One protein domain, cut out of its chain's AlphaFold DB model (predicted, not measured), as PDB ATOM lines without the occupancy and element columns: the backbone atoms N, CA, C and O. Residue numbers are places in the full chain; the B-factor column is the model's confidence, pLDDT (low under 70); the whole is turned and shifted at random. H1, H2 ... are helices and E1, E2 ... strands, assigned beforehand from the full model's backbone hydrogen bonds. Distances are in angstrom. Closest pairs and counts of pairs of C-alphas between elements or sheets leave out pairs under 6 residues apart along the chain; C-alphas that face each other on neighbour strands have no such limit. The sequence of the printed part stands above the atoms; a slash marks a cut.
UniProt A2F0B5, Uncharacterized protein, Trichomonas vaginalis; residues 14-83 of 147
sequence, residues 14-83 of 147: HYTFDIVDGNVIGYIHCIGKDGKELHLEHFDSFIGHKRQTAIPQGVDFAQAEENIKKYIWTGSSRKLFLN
ATOM      1  N   HIS A  14      11.974  22.441  43.221       86.81
ATOM      2  CA  HIS A  14      13.103  21.658  43.710       86.81
ATOM      3  C   HIS A  14      12.963  20.228  43.194       86.81
ATOM      4  O   HIS A  14      11.856  19.698  43.159       86.81
ATOM      5  N   TYR A  15      14.068  19.632  42.755       88.56
ATOM      6  CA  TYR A  15      14.087  18.311  42.137       88.56
ATOM      7  C   TYR A  15      14.906  17.372  43.011       88.56
ATOM      8  O   TYR A  15      16.033  17.698  43.376       88.56
ATOM      9  N   THR A  16      14.348  16.210  43.326       89.56
ATOM     10  CA  THR A  16      15.069  15.119  43.983       89.56
ATOM     11  C   THR A  16      14.993  13.888  43.099       89.56
ATOM     12  O   THR A  16      13.983  13.667  42.430       89.56
ATOM     13  N   PHE A  17      16.069  13.111  43.043       91.62
ATOM     14  CA  PHE A  17      16.090  11.867  42.286       91.62
ATOM     15  C   PHE A  17      17.024  10.850  42.929       91.62
ATOM     16  O   PHE A  17      18.009  11.213  43.576       91.62
ATOM     17  N   ASP A  18      16.717   9.580  42.704       90.75
ATOM     18  CA  ASP A  18      17.519   8.438  43.117       90.75
ATOM     19  C   ASP A  18      17.543   7.377  42.010       90.75
ATOM     20  O   ASP A  18      16.848   7.490  40.995       90.75
ATOM     21  N   ILE A  19      18.379   6.358  42.188       89.81
ATOM     22  CA  ILE A  19      18.487   5.229  41.273       89.81
ATOM     23  C   ILE A  19      18.043   3.962  41.961       89.81
ATOM     24  O   ILE A  19      18.691   3.486  42.891       89.81
ATOM     25  N   VAL A  20      16.981   3.376  41.424       87.56
ATOM     26  CA  VAL A  20      16.415   2.120  41.901       87.56
ATOM     27  C   VAL A  20      16.346   1.165  40.725       87.56
ATOM     28  O   VAL A  20      15.735   1.470  39.705       87.56
ATOM     29  N   ASP A  21      17.042   0.035  40.836       87.94
ATOM     30  CA  ASP A  21      17.063  -1.027  39.823       87.94
ATOM     31  C   ASP A  21      17.406  -0.545  38.399       87.94
ATOM     32  O   ASP A  21      16.905  -1.056  37.402       87.94
ATOM     33  N   GLY A  22      18.275   0.468  38.294       86.94
ATOM     34  CA  GLY A  22      18.681   1.067  37.018       86.94
ATOM     35  C   GLY A  22      17.698   2.092  36.443       86.94
ATOM     36  O   GLY A  22      17.992   2.688  35.405       86.94
ATOM     37  N   ASN A  23      16.567   2.335  37.105       89.00
ATOM     38  CA  ASN A  23      15.665   3.446  36.815       89.00
ATOM     39  C   ASN A  23      16.041   4.686  37.622       89.00
ATOM     40  O   ASN A  23      16.501   4.585  38.756       89.00
ATOM     41  N   VAL A  24      15.825   5.858  37.031       89.94
ATOM     42  CA  VAL A  24      15.935   7.153  37.705       89.94
ATOM     43  C   VAL A  24      14.541   7.582  38.144       89.94
ATOM     44  O   VAL A  24      13.756   8.057  37.325       89.94
ATOM     45  N   ILE A  25      14.263   7.428  39.434       91.56
ATOM     46  CA  ILE A  25      13.004   7.842  40.059       91.56
ATOM     47  C   ILE A  25      13.196   9.179  40.766       91.56
ATOM     48  O   ILE A  25      14.314   9.516  41.166       91.56
ATOM     49  N   GLY A  26      12.131   9.944  40.967       92.12
ATOM     50  CA  GLY A  26      12.252  11.194  41.695       92.12
ATOM     51  C   GLY A  26      10.975  11.995  41.835       92.12
ATOM     52  O   GLY A  26       9.877  11.567  41.476       92.12
ATOM     53  N   TYR A  27      11.151  13.192  42.387       92.44
ATOM     54  CA  TYR A  27      10.067  14.106  42.686       92.44
ATOM     55  C   TYR A  27      10.381  15.533  42.252       92.44
ATOM     56  O   TYR A  27      11.513  16.018  42.346       92.44
ATOM     57  N   ILE A  28       9.337  16.237  41.829       93.19
ATOM     58  CA  ILE A  28       9.353  17.668  41.562       93.19
ATOM     59  C   ILE A  28       8.505  18.356  42.631       93.19
ATOM     60  O   ILE A  28       7.276  18.265  42.649       93.19
ATOM     61  N   HIS A  29       9.174  19.079  43.519       92.38
ATOM     62  CA  HIS A  29       8.568  19.808  44.622       92.38
ATOM     63  C   HIS A  29       8.217  21.229  44.173       92.38
ATOM     64  O   HIS A  29       9.089  22.002  43.764       92.38
ATOM     65  N   CYS A  30       6.945  21.605  44.271       91.88
ATOM     66  CA  CYS A  30       6.473  22.961  44.004       91.88
ATOM     67  C   CYS A  30       6.534  23.780  45.295       91.88
ATOM     68  O   CYS A  30       5.764  23.528  46.220       91.88
ATOM     69  N   ILE A  31       7.431  24.764  45.362       90.94
ATOM     70  CA  ILE A  31       7.717  25.494  46.604       90.94
ATOM     71  C   ILE A  31       7.008  26.851  46.617       90.94
ATOM     72  O   ILE A  31       7.086  27.625  45.659       90.94
ATOM     73  N   GLY A  32       6.311  27.121  47.717       88.31
ATOM     74  CA  GLY A  32       5.592  28.355  48.003       88.31
ATOM     75  C   GLY A  32       6.234  29.176  49.119       88.31
ATOM     76  O   GLY A  32       7.435  29.088  49.383       88.31
ATOM     77  N   LYS A  33       5.399  29.978  49.784       86.56
ATOM     78  CA  LYS A  33       5.814  30.881  50.861       86.56
ATOM     79  C   LYS A  33       6.493  30.111  51.992       86.56
ATOM     80  O   LYS A  33       6.035  29.035  52.370       86.56
ATOM     81  N   ASP A  34       7.568  30.688  52.522       87.56
ATOM     82  CA  ASP A  34       8.319  30.166  53.671       87.56
ATOM     83  C   ASP A  34       8.917  28.766  53.421       87.56
ATOM     84  O   ASP A  34       9.124  27.989  54.348       87.56
ATOM     85  N   GLY A  35       9.172  28.418  52.152       84.44
ATOM     86  CA  GLY A  35       9.704  27.106  51.771       84.44
ATOM     87  C   GLY A  35       8.673  25.976  51.838       84.44
ATOM     88  O   GLY A  35       9.038  24.810  51.716       84.44
ATOM     89  N   LYS A  36       7.387  26.295  52.024       88.75
ATOM     90  CA  LYS A  36       6.325  25.294  52.115       88.75
ATOM     91  C   LYS A  36       6.123  24.577  50.781       88.75
ATOM     92  O   LYS A  36       5.929  25.222  49.750       88.75
ATOM     93  N   GLU A  37       6.060  23.251  50.821       91.56
ATOM     94  CA  GLU A  37       5.638  22.446  49.678       91.56
ATOM     95  C   GLU A  37       4.138  22.633  49.404       91.56
ATOM     96  O   GLU A  37       3.290  22.491  50.291       91.56
ATOM     97  N   LEU A  38       3.818  23.007  48.168       90.56
ATOM     98  CA  LEU A  38       2.452  23.191  47.685       90.56
ATOM     99  C   LEU A  38       1.941  21.968  46.919       90.56
ATOM    100  O   LEU A  38       0.738  21.723  46.927       90.56
ATOM    101  N   HIS A  39       2.841  21.253  46.240       92.81
ATOM    102  CA  HIS A  39       2.570  20.033  45.474       92.81
ATOM    103  C   HIS A  39       3.853  19.248  45.264       92.81
ATOM    104  O   HIS A  39       4.940  19.829  45.203       92.81
ATOM    105  N   LEU A  40       3.679  17.947  45.092       92.88
ATOM    106  CA  LEU A  40       4.724  16.988  44.812       92.88
ATOM    107  C   LEU A  40       4.301  16.181  43.587       92.88
ATOM    108  O   LEU A  40       3.261  15.528  43.610       92.88
ATOM    109  N   GLU A  41       5.100  16.227  42.528       94.81
ATOM    110  CA  GLU A  41       4.889  15.397  41.342       94.81
ATOM    111  C   GLU A  41       5.935  14.289  41.304       94.81
ATOM    112  O   GLU A  41       7.125  14.572  41.431       94.81
ATOM    113  N   HIS A  42       5.503  13.047  41.114       93.81
ATOM    114  CA  HIS A  42       6.389  11.893  41.007       93.81
ATOM    115  C   HIS A  42       6.732  11.577  39.549       93.81
ATOM    116  O   HIS A  42       5.881  11.703  38.668       93.81
ATOM    117  N   PHE A  43       7.956  11.107  39.316       92.50
ATOM    118  CA  PHE A  43       8.349  10.450  38.076       92.50
ATOM    119  C   PHE A  43       9.149   9.181  38.379       92.50
ATOM    120  O   PHE A  43       9.963   9.140  39.299       92.50
ATOM    121  N   ASP A  44       8.928   8.153  37.572       90.00
ATOM    122  CA  ASP A  44       9.539   6.828  37.708       90.00
ATOM    123  C   ASP A  44      10.737   6.637  36.765       90.00
ATOM    124  O   ASP A  44      11.498   5.674  36.863       90.00
ATOM    125  N   SER A  45      10.877   7.540  35.798       88.00
ATOM    126  CA  SER A  45      11.926   7.472  34.797       88.00
ATOM    127  C   SER A  45      12.369   8.860  34.368       88.00
ATOM    128  O   SER A  45      11.557   9.746  34.093       88.00
ATOM    129  N   PHE A  46      13.679   9.020  34.196       86.38
ATOM    130  CA  PHE A  46      14.260  10.158  33.501       86.38
ATOM    131  C   PHE A  46      14.947   9.676  32.222       86.38
ATOM    132  O   PHE A  46      16.146   9.382  32.183       86.38
ATOM    133  N   ILE A  47      14.171   9.629  31.137       84.19
ATOM    134  CA  ILE A  47      14.651   9.209  29.817       84.19
ATOM    135  C   ILE A  47      15.779  10.141  29.351       84.19
ATOM    136  O   ILE A  47      15.621  11.359  29.308       84.19
ATOM    137  N   GLY A  48      16.927   9.556  28.995       81.44
ATOM    138  CA  GLY A  48      18.123  10.286  28.558       81.44
ATOM    139  C   GLY A  48      19.082  10.690  29.684       81.44
ATOM    140  O   GLY A  48      20.167  11.198  29.402       81.44
ATOM    141  N   HIS A  49      18.741  10.435  30.951       84.88
ATOM    142  CA  HIS A  49      19.667  10.654  32.057       84.88
ATOM    143  C   HIS A  49      20.829   9.647  31.999       84.88
ATOM    144  O   HIS A  49      20.614   8.449  31.843       84.88
ATOM    145  N   LYS A  50      22.078  10.106  32.185       87.38
ATOM    146  CA  LYS A  50      23.299   9.275  32.029       87.38
ATOM    147  C   LYS A  50      23.335   8.026  32.910       87.38
ATOM    148  O   LYS A  50      24.097   7.105  32.638       87.38
ATOM    149  N   ARG A  51      22.570   8.040  34.000       85.38
ATOM    150  CA  ARG A  51      22.504   6.946  34.971       85.38
ATOM    151  C   ARG A  51      21.267   6.042  34.795       85.38
ATOM    152  O   ARG A  51      21.133   5.095  35.555       85.38
ATOM    153  N   GLN A  52      20.391   6.324  33.824       85.56
ATOM    154  CA  GLN A  52      19.273   5.453  33.447       85.56
ATOM    155  C   GLN A  52      19.821   4.267  32.643       85.56
ATOM    156  O   GLN A  52      20.347   4.451  31.545       85.56
ATOM    157  N   THR A  53      19.710   3.058  33.189       89.06
ATOM    158  CA  THR A  53      20.204   1.813  32.573       89.06
ATOM    159  C   THR A  53      19.108   0.773  32.355       89.06
ATOM    160  O   THR A  53      19.282  -0.124  31.532       89.06
ATOM    161  N   ALA A  54      17.979   0.894  33.054       88.00
ATOM    162  CA  ALA A  54      16.810   0.048  32.864       88.00
ATOM    163  C   ALA A  54      15.861   0.619  31.800       88.00
ATOM    164  O   ALA A  54      15.955   1.782  31.398       88.00
ATOM    165  N   ILE A  55      14.932  -0.216  31.330       86.12
ATOM    166  CA  ILE A  55      13.862   0.221  30.434       86.12
ATOM    167  C   ILE A  55      12.883   1.084  31.247       86.12
ATOM    168  O   ILE A  55      12.367   0.587  32.249       86.12
ATOM    169  N   PRO A  56      12.596   2.328  30.819       81.81
ATOM    170  CA  PRO A  56      11.620   3.202  31.463       81.81
ATOM    171  C   PRO A  56      10.275   2.515  31.702       81.81
ATOM    172  O   PRO A  56       9.651   2.020  30.762       81.81
ATOM    173  N   GLN A  57       9.807   2.533  32.947       77.75
ATOM    174  CA  GLN A  57       8.445   2.152  33.317       77.75
ATOM    175  C   GLN A  57       7.846   3.266  34.175       77.75
ATOM    176  O   GLN A  57       8.559   3.838  34.989       77.75
ATOM    177  N   GLY A  58       6.563   3.582  33.985       84.00
ATOM    178  CA  GLY A  58       5.869   4.632  34.743       84.00
ATOM    179  C   GLY A  58       5.894   6.012  34.081       84.00
ATOM    180  O   GLY A  58       5.968   6.121  32.855       84.00
ATOM    181  N   VAL A  59       5.750   7.065  34.891       89.75
ATOM    182  CA  VAL A  59       5.664   8.454  34.409       89.75
ATOM    183  C   VAL A  59       7.065   8.991  34.154       89.75
ATOM    184  O   VAL A  59       7.915   8.972  35.043       89.75
ATOM    185  N   ASP A  60       7.316   9.486  32.943       91.38
ATOM    186  CA  ASP A  60       8.594  10.117  32.636       91.38
ATOM    187  C   ASP A  60       8.693  11.544  33.215       91.38
ATOM    188  O   ASP A  60       7.694  12.237  33.436       91.38
ATOM    189  N   PHE A  61       9.924  11.997  33.449       90.56
ATOM    190  CA  PHE A  61      10.217  13.334  33.963       90.56
ATOM    191  C   PHE A  61       9.570  14.466  33.142       90.56
ATOM    192  O   PHE A  61       9.059  15.429  33.715       90.56
ATOM    193  N   ALA A  62       9.569  14.373  31.810       89.62
ATOM    194  CA  ALA A  62       9.010  15.418  30.955       89.62
ATOM    195  C   ALA A  62       7.481  15.497  31.099       89.62
ATOM    196  O   ALA A  62       6.909  16.587  31.149       89.62
ATOM    197  N   GLN A  63       6.820  14.352  31.238       90.25
ATOM    198  CA  GLN A  63       5.396  14.235  31.489       90.25
ATOM    199  C   GLN A  63       5.026  14.766  32.880       90.25
ATOM    200  O   GLN A  63       4.025  15.481  33.007       90.25
ATOM    201  N   ALA A  64       5.841  14.489  33.901       90.19
ATOM    202  CA  ALA A  64       5.710  15.092  35.227       90.19
ATOM    203  C   ALA A  64       5.863  16.628  35.165       90.19
ATOM    204  O   ALA A  64       5.056  17.371  35.730       90.19
ATOM    205  N   GLU A  65       6.826  17.147  34.397       89.94
ATOM    206  CA  GLU A  65       6.949  18.592  34.174       89.94
ATOM    207  C   GLU A  65       5.718  19.192  33.480       89.94
ATOM    208  O   GLU A  65       5.257  20.271  33.869       89.94
ATOM    209  N   GLU A  66       5.160  18.518  32.473       89.00
ATOM    210  CA  GLU A  66       3.927  18.954  31.806       89.00
ATOM    211  C   GLU A  66       2.722  18.962  32.756       89.00
ATOM    212  O   GLU A  66       1.898  19.880  32.699       89.00
ATOM    213  N   ASN A  67       2.630  18.007  33.684       89.19
ATOM    214  CA  ASN A  67       1.589  18.011  34.712       89.19
ATOM    215  C   ASN A  67       1.683  19.247  35.605       89.19
ATOM    216  O   ASN A  67       0.681  19.925  35.830       89.19
ATOM    217  N   ILE A  68       2.891  19.616  36.024       88.94
ATOM    218  CA  ILE A  68       3.112  20.793  36.870       88.94
ATOM    219  C   ILE A  68       2.852  22.099  36.117       88.94
ATOM    220  O   ILE A  68       2.392  23.083  36.702       88.94
ATOM    221  N   LYS A  69       3.109  22.139  34.803       85.06
ATOM    222  CA  LYS A  69       2.856  23.331  33.974       85.06
ATOM    223  C   LYS A  69       1.377  23.717  33.915       85.06
ATOM    224  O   LYS A  69       1.097  24.884  33.629       85.06
ATOM    225  N   LYS A  70       0.467  22.793  34.241       85.44
ATOM    226  CA  LYS A  70      -0.971  23.053  34.406       85.44
ATOM    227  C   LYS A  70      -1.266  23.957  35.601       85.44
ATOM    228  O   LYS A  70      -2.364  24.487  35.668       85.44
ATOM    229  N   TYR A  71      -0.316  24.169  36.512       86.12
ATOM    230  CA  TYR A  71      -0.510  24.993  37.698       86.12
ATOM    231  C   TYR A  71       0.264  26.317  37.655       86.12
ATOM    232  O   TYR A  71       1.321  26.466  37.022       86.12
ATOM    233  N   ILE A  72      -0.271  27.291  38.387       86.88
ATOM    234  CA  ILE A  72       0.291  28.622  38.596       86.88
ATOM    235  C   ILE A  72       0.529  28.838  40.093       86.88
ATOM    236  O   ILE A  72      -0.368  28.644  40.915       86.88
ATOM    237  N   TRP A  73       1.745  29.272  40.432       87.44
ATOM    238  CA  TRP A  73       2.123  29.749  41.761       87.44
ATOM    239  C   TRP A  73       3.379  30.627  41.684       87.44
ATOM    240  O   TRP A  73       4.013  30.744  40.635       87.44
ATOM    241  N   THR A  74       3.736  31.247  42.804       85.88
ATOM    242  CA  THR A  74       4.987  31.978  43.017       85.88
ATOM    243  C   THR A  74       5.609  31.567  44.351       85.88
ATOM    244  O   THR A  74       4.972  30.893  45.161       85.88
ATOM    245  N   GLY A  75       6.833  32.025  44.631       81.81
ATOM    246  CA  GLY A  75       7.474  31.815  45.937       81.81
ATOM    247  C   GLY A  75       6.740  32.456  47.118       81.81
ATOM    248  O   GLY A  75       7.043  32.133  48.254       81.81
ATOM    249  N   SER A  76       5.753  33.322  46.873       85.19
ATOM    250  CA  SER A  76       4.895  33.898  47.916       85.19
ATOM    251  C   SER A  76       3.534  33.196  48.017       85.19
ATOM    252  O   SER A  76       2.717  33.549  48.871       85.19
ATOM    253  N   SER A  77       3.255  32.214  47.154       84.50
ATOM    254  CA  SER A  77       1.983  31.492  47.134       84.50
ATOM    255  C   SER A  77       1.849  30.547  48.323       84.50
ATOM    256  O   SER A  77       2.783  29.849  48.700       84.50
ATOM    257  N   ARG A  78       0.642  30.473  48.886       88.31
ATOM    258  CA  ARG A  78       0.277  29.491  49.925       88.31
ATOM    259  C   ARG A  78      -0.474  28.274  49.374       88.31
ATOM    260  O   ARG A  78      -0.714  27.332  50.124       88.31
ATOM    261  N   LYS A  79      -0.892  28.333  48.104       85.69
ATOM    262  CA  LYS A  79      -1.671  27.322  47.371       85.69
ATOM    263  C   LYS A  79      -1.324  27.375  45.877       85.69
ATOM    264  O   LYS A  79      -0.843  28.407  45.406       85.69
ATOM    265  N   LEU A  80      -1.599  26.285  45.164       85.38
ATOM    266  CA  LEU A  80      -1.550  26.205  43.702       85.38
ATOM    267  C   LEU A  80      -2.910  26.526  43.091       85.38
ATOM    268  O   LEU A  80      -3.946  26.223  43.681       85.38
ATOM    269  N   PHE A  81      -2.885  27.094  41.891       82.81
ATOM    270  CA  PHE A  81      -4.075  27.371  41.096       82.81
ATOM    271  C   PHE A  81      -3.973  26.656  39.756       82.81
ATOM    272  O   PHE A  81      -2.903  26.655  39.145       82.81
ATOM    273  N   LEU A  82      -5.070  26.049  39.303       83.75
ATOM    274  CA  LEU A  82      -5.128  25.436  37.982       83.75
ATOM    275  C   LEU A  82      -5.151  26.539  36.917       83.75
ATOM    276  O   LEU A  82      -5.893  27.514  37.023       83.75
ATOM    277  N   ASN A  83      -4.314  26.392  35.899       74.00
ATOM    278  CA  ASN A  83      -4.260  27.254  34.730       74.00
ATOM    279  C   ASN A  83      -5.375  26.860  33.754       74.00
ATOM    280  O   ASN A  83      -5.115  26.410  32.636       74.00
TER     281      ASN A  83
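What this domain is: This is residues 14 to 83 of the 147 residues of an uncharacterized protein of Trichomonas vaginalis (UniProt A2F0B5). A long, narrow slab of three antiparallel strands, joined by tight turns, has one short helix over one face, lying lengthwise over the edge strand E3. A long loop, residues 44 to 60, extends round one end of the slab, and residues 70 to 83 fold back on themselves at the other end in a short antiparallel pairing of residues 71 to 72 with 81 to 82. The printed part has 70 residues with three named strands and one named helix, in the order E1, E2, E3, H1 along the chain, and the sheet's order is E1 - E2 - E3. The class is mixed, helices and strands, with only 32 residues in named elements, under half of those printed. The whole is only just loose, close to compact, with a radius of gyration of the C-alphas of 13.4 A, and elongated, with spans of 39 by 23 by 15 A.

Where its parts are: E2, residues 23 to 31, is the longest strand and measures 25.4 A from first to last C-alpha. E1, residues 14 to 20, measures 19.9 A and begins with C-alpha 14 at (13.103, 21.658, 43.710). E3, residues 37 to 43, measures 16.9 A and ends with C-alpha 43 at (8.349, 10.450, 38.076). H1, residues 61 to 69, measures 12.4 A and ends with C-alpha 69 at (2.856, 23.331, 33.974).

How they stand to each other: The strands E1, E2 and E3 form a meander, each strand the antiparallel neighbour of the one before; E2 is the inner strand, and E1 and E3 are the edge strands. E1 and E2 are a hairpin, with 162 degrees between their directions; N 18 and O 25, 2.9 A apart, and N 29 and O 14, 2.8 A apart, are within hydrogen-bond range. E2 and E3 are a hairpin too, also at 162 degrees, with N 28 and O 41 at 2.8 A and N 43 and O 26 at 2.9 A. H1 is on the sheet at a height over the sheet of 8.8 A. It lies over E3 and runs along the strands, at 23 degrees to E3 on the local plane. The closest C-alphas of E3 and H1 are those of Phe 43 and Phe 61, 5.4 A apart; those of E2 and H1 are Ile 28 and Ala 64, 7.7 A apart. In H1 every O i to N i+4 pair is within hydrogen-bond range.

The domain as a whole: The two C-alphas farthest apart are those of Ile 55 and Ser 76, at 39.0 A. The printed part, residues 14 to 83, has no cut. The links E1 to E2 and E2 to E3 are tight, and the link E3 to H1, 17 residues, is long. The mean pLDDT of the printed part is 87.9, and no printed residue is under 70.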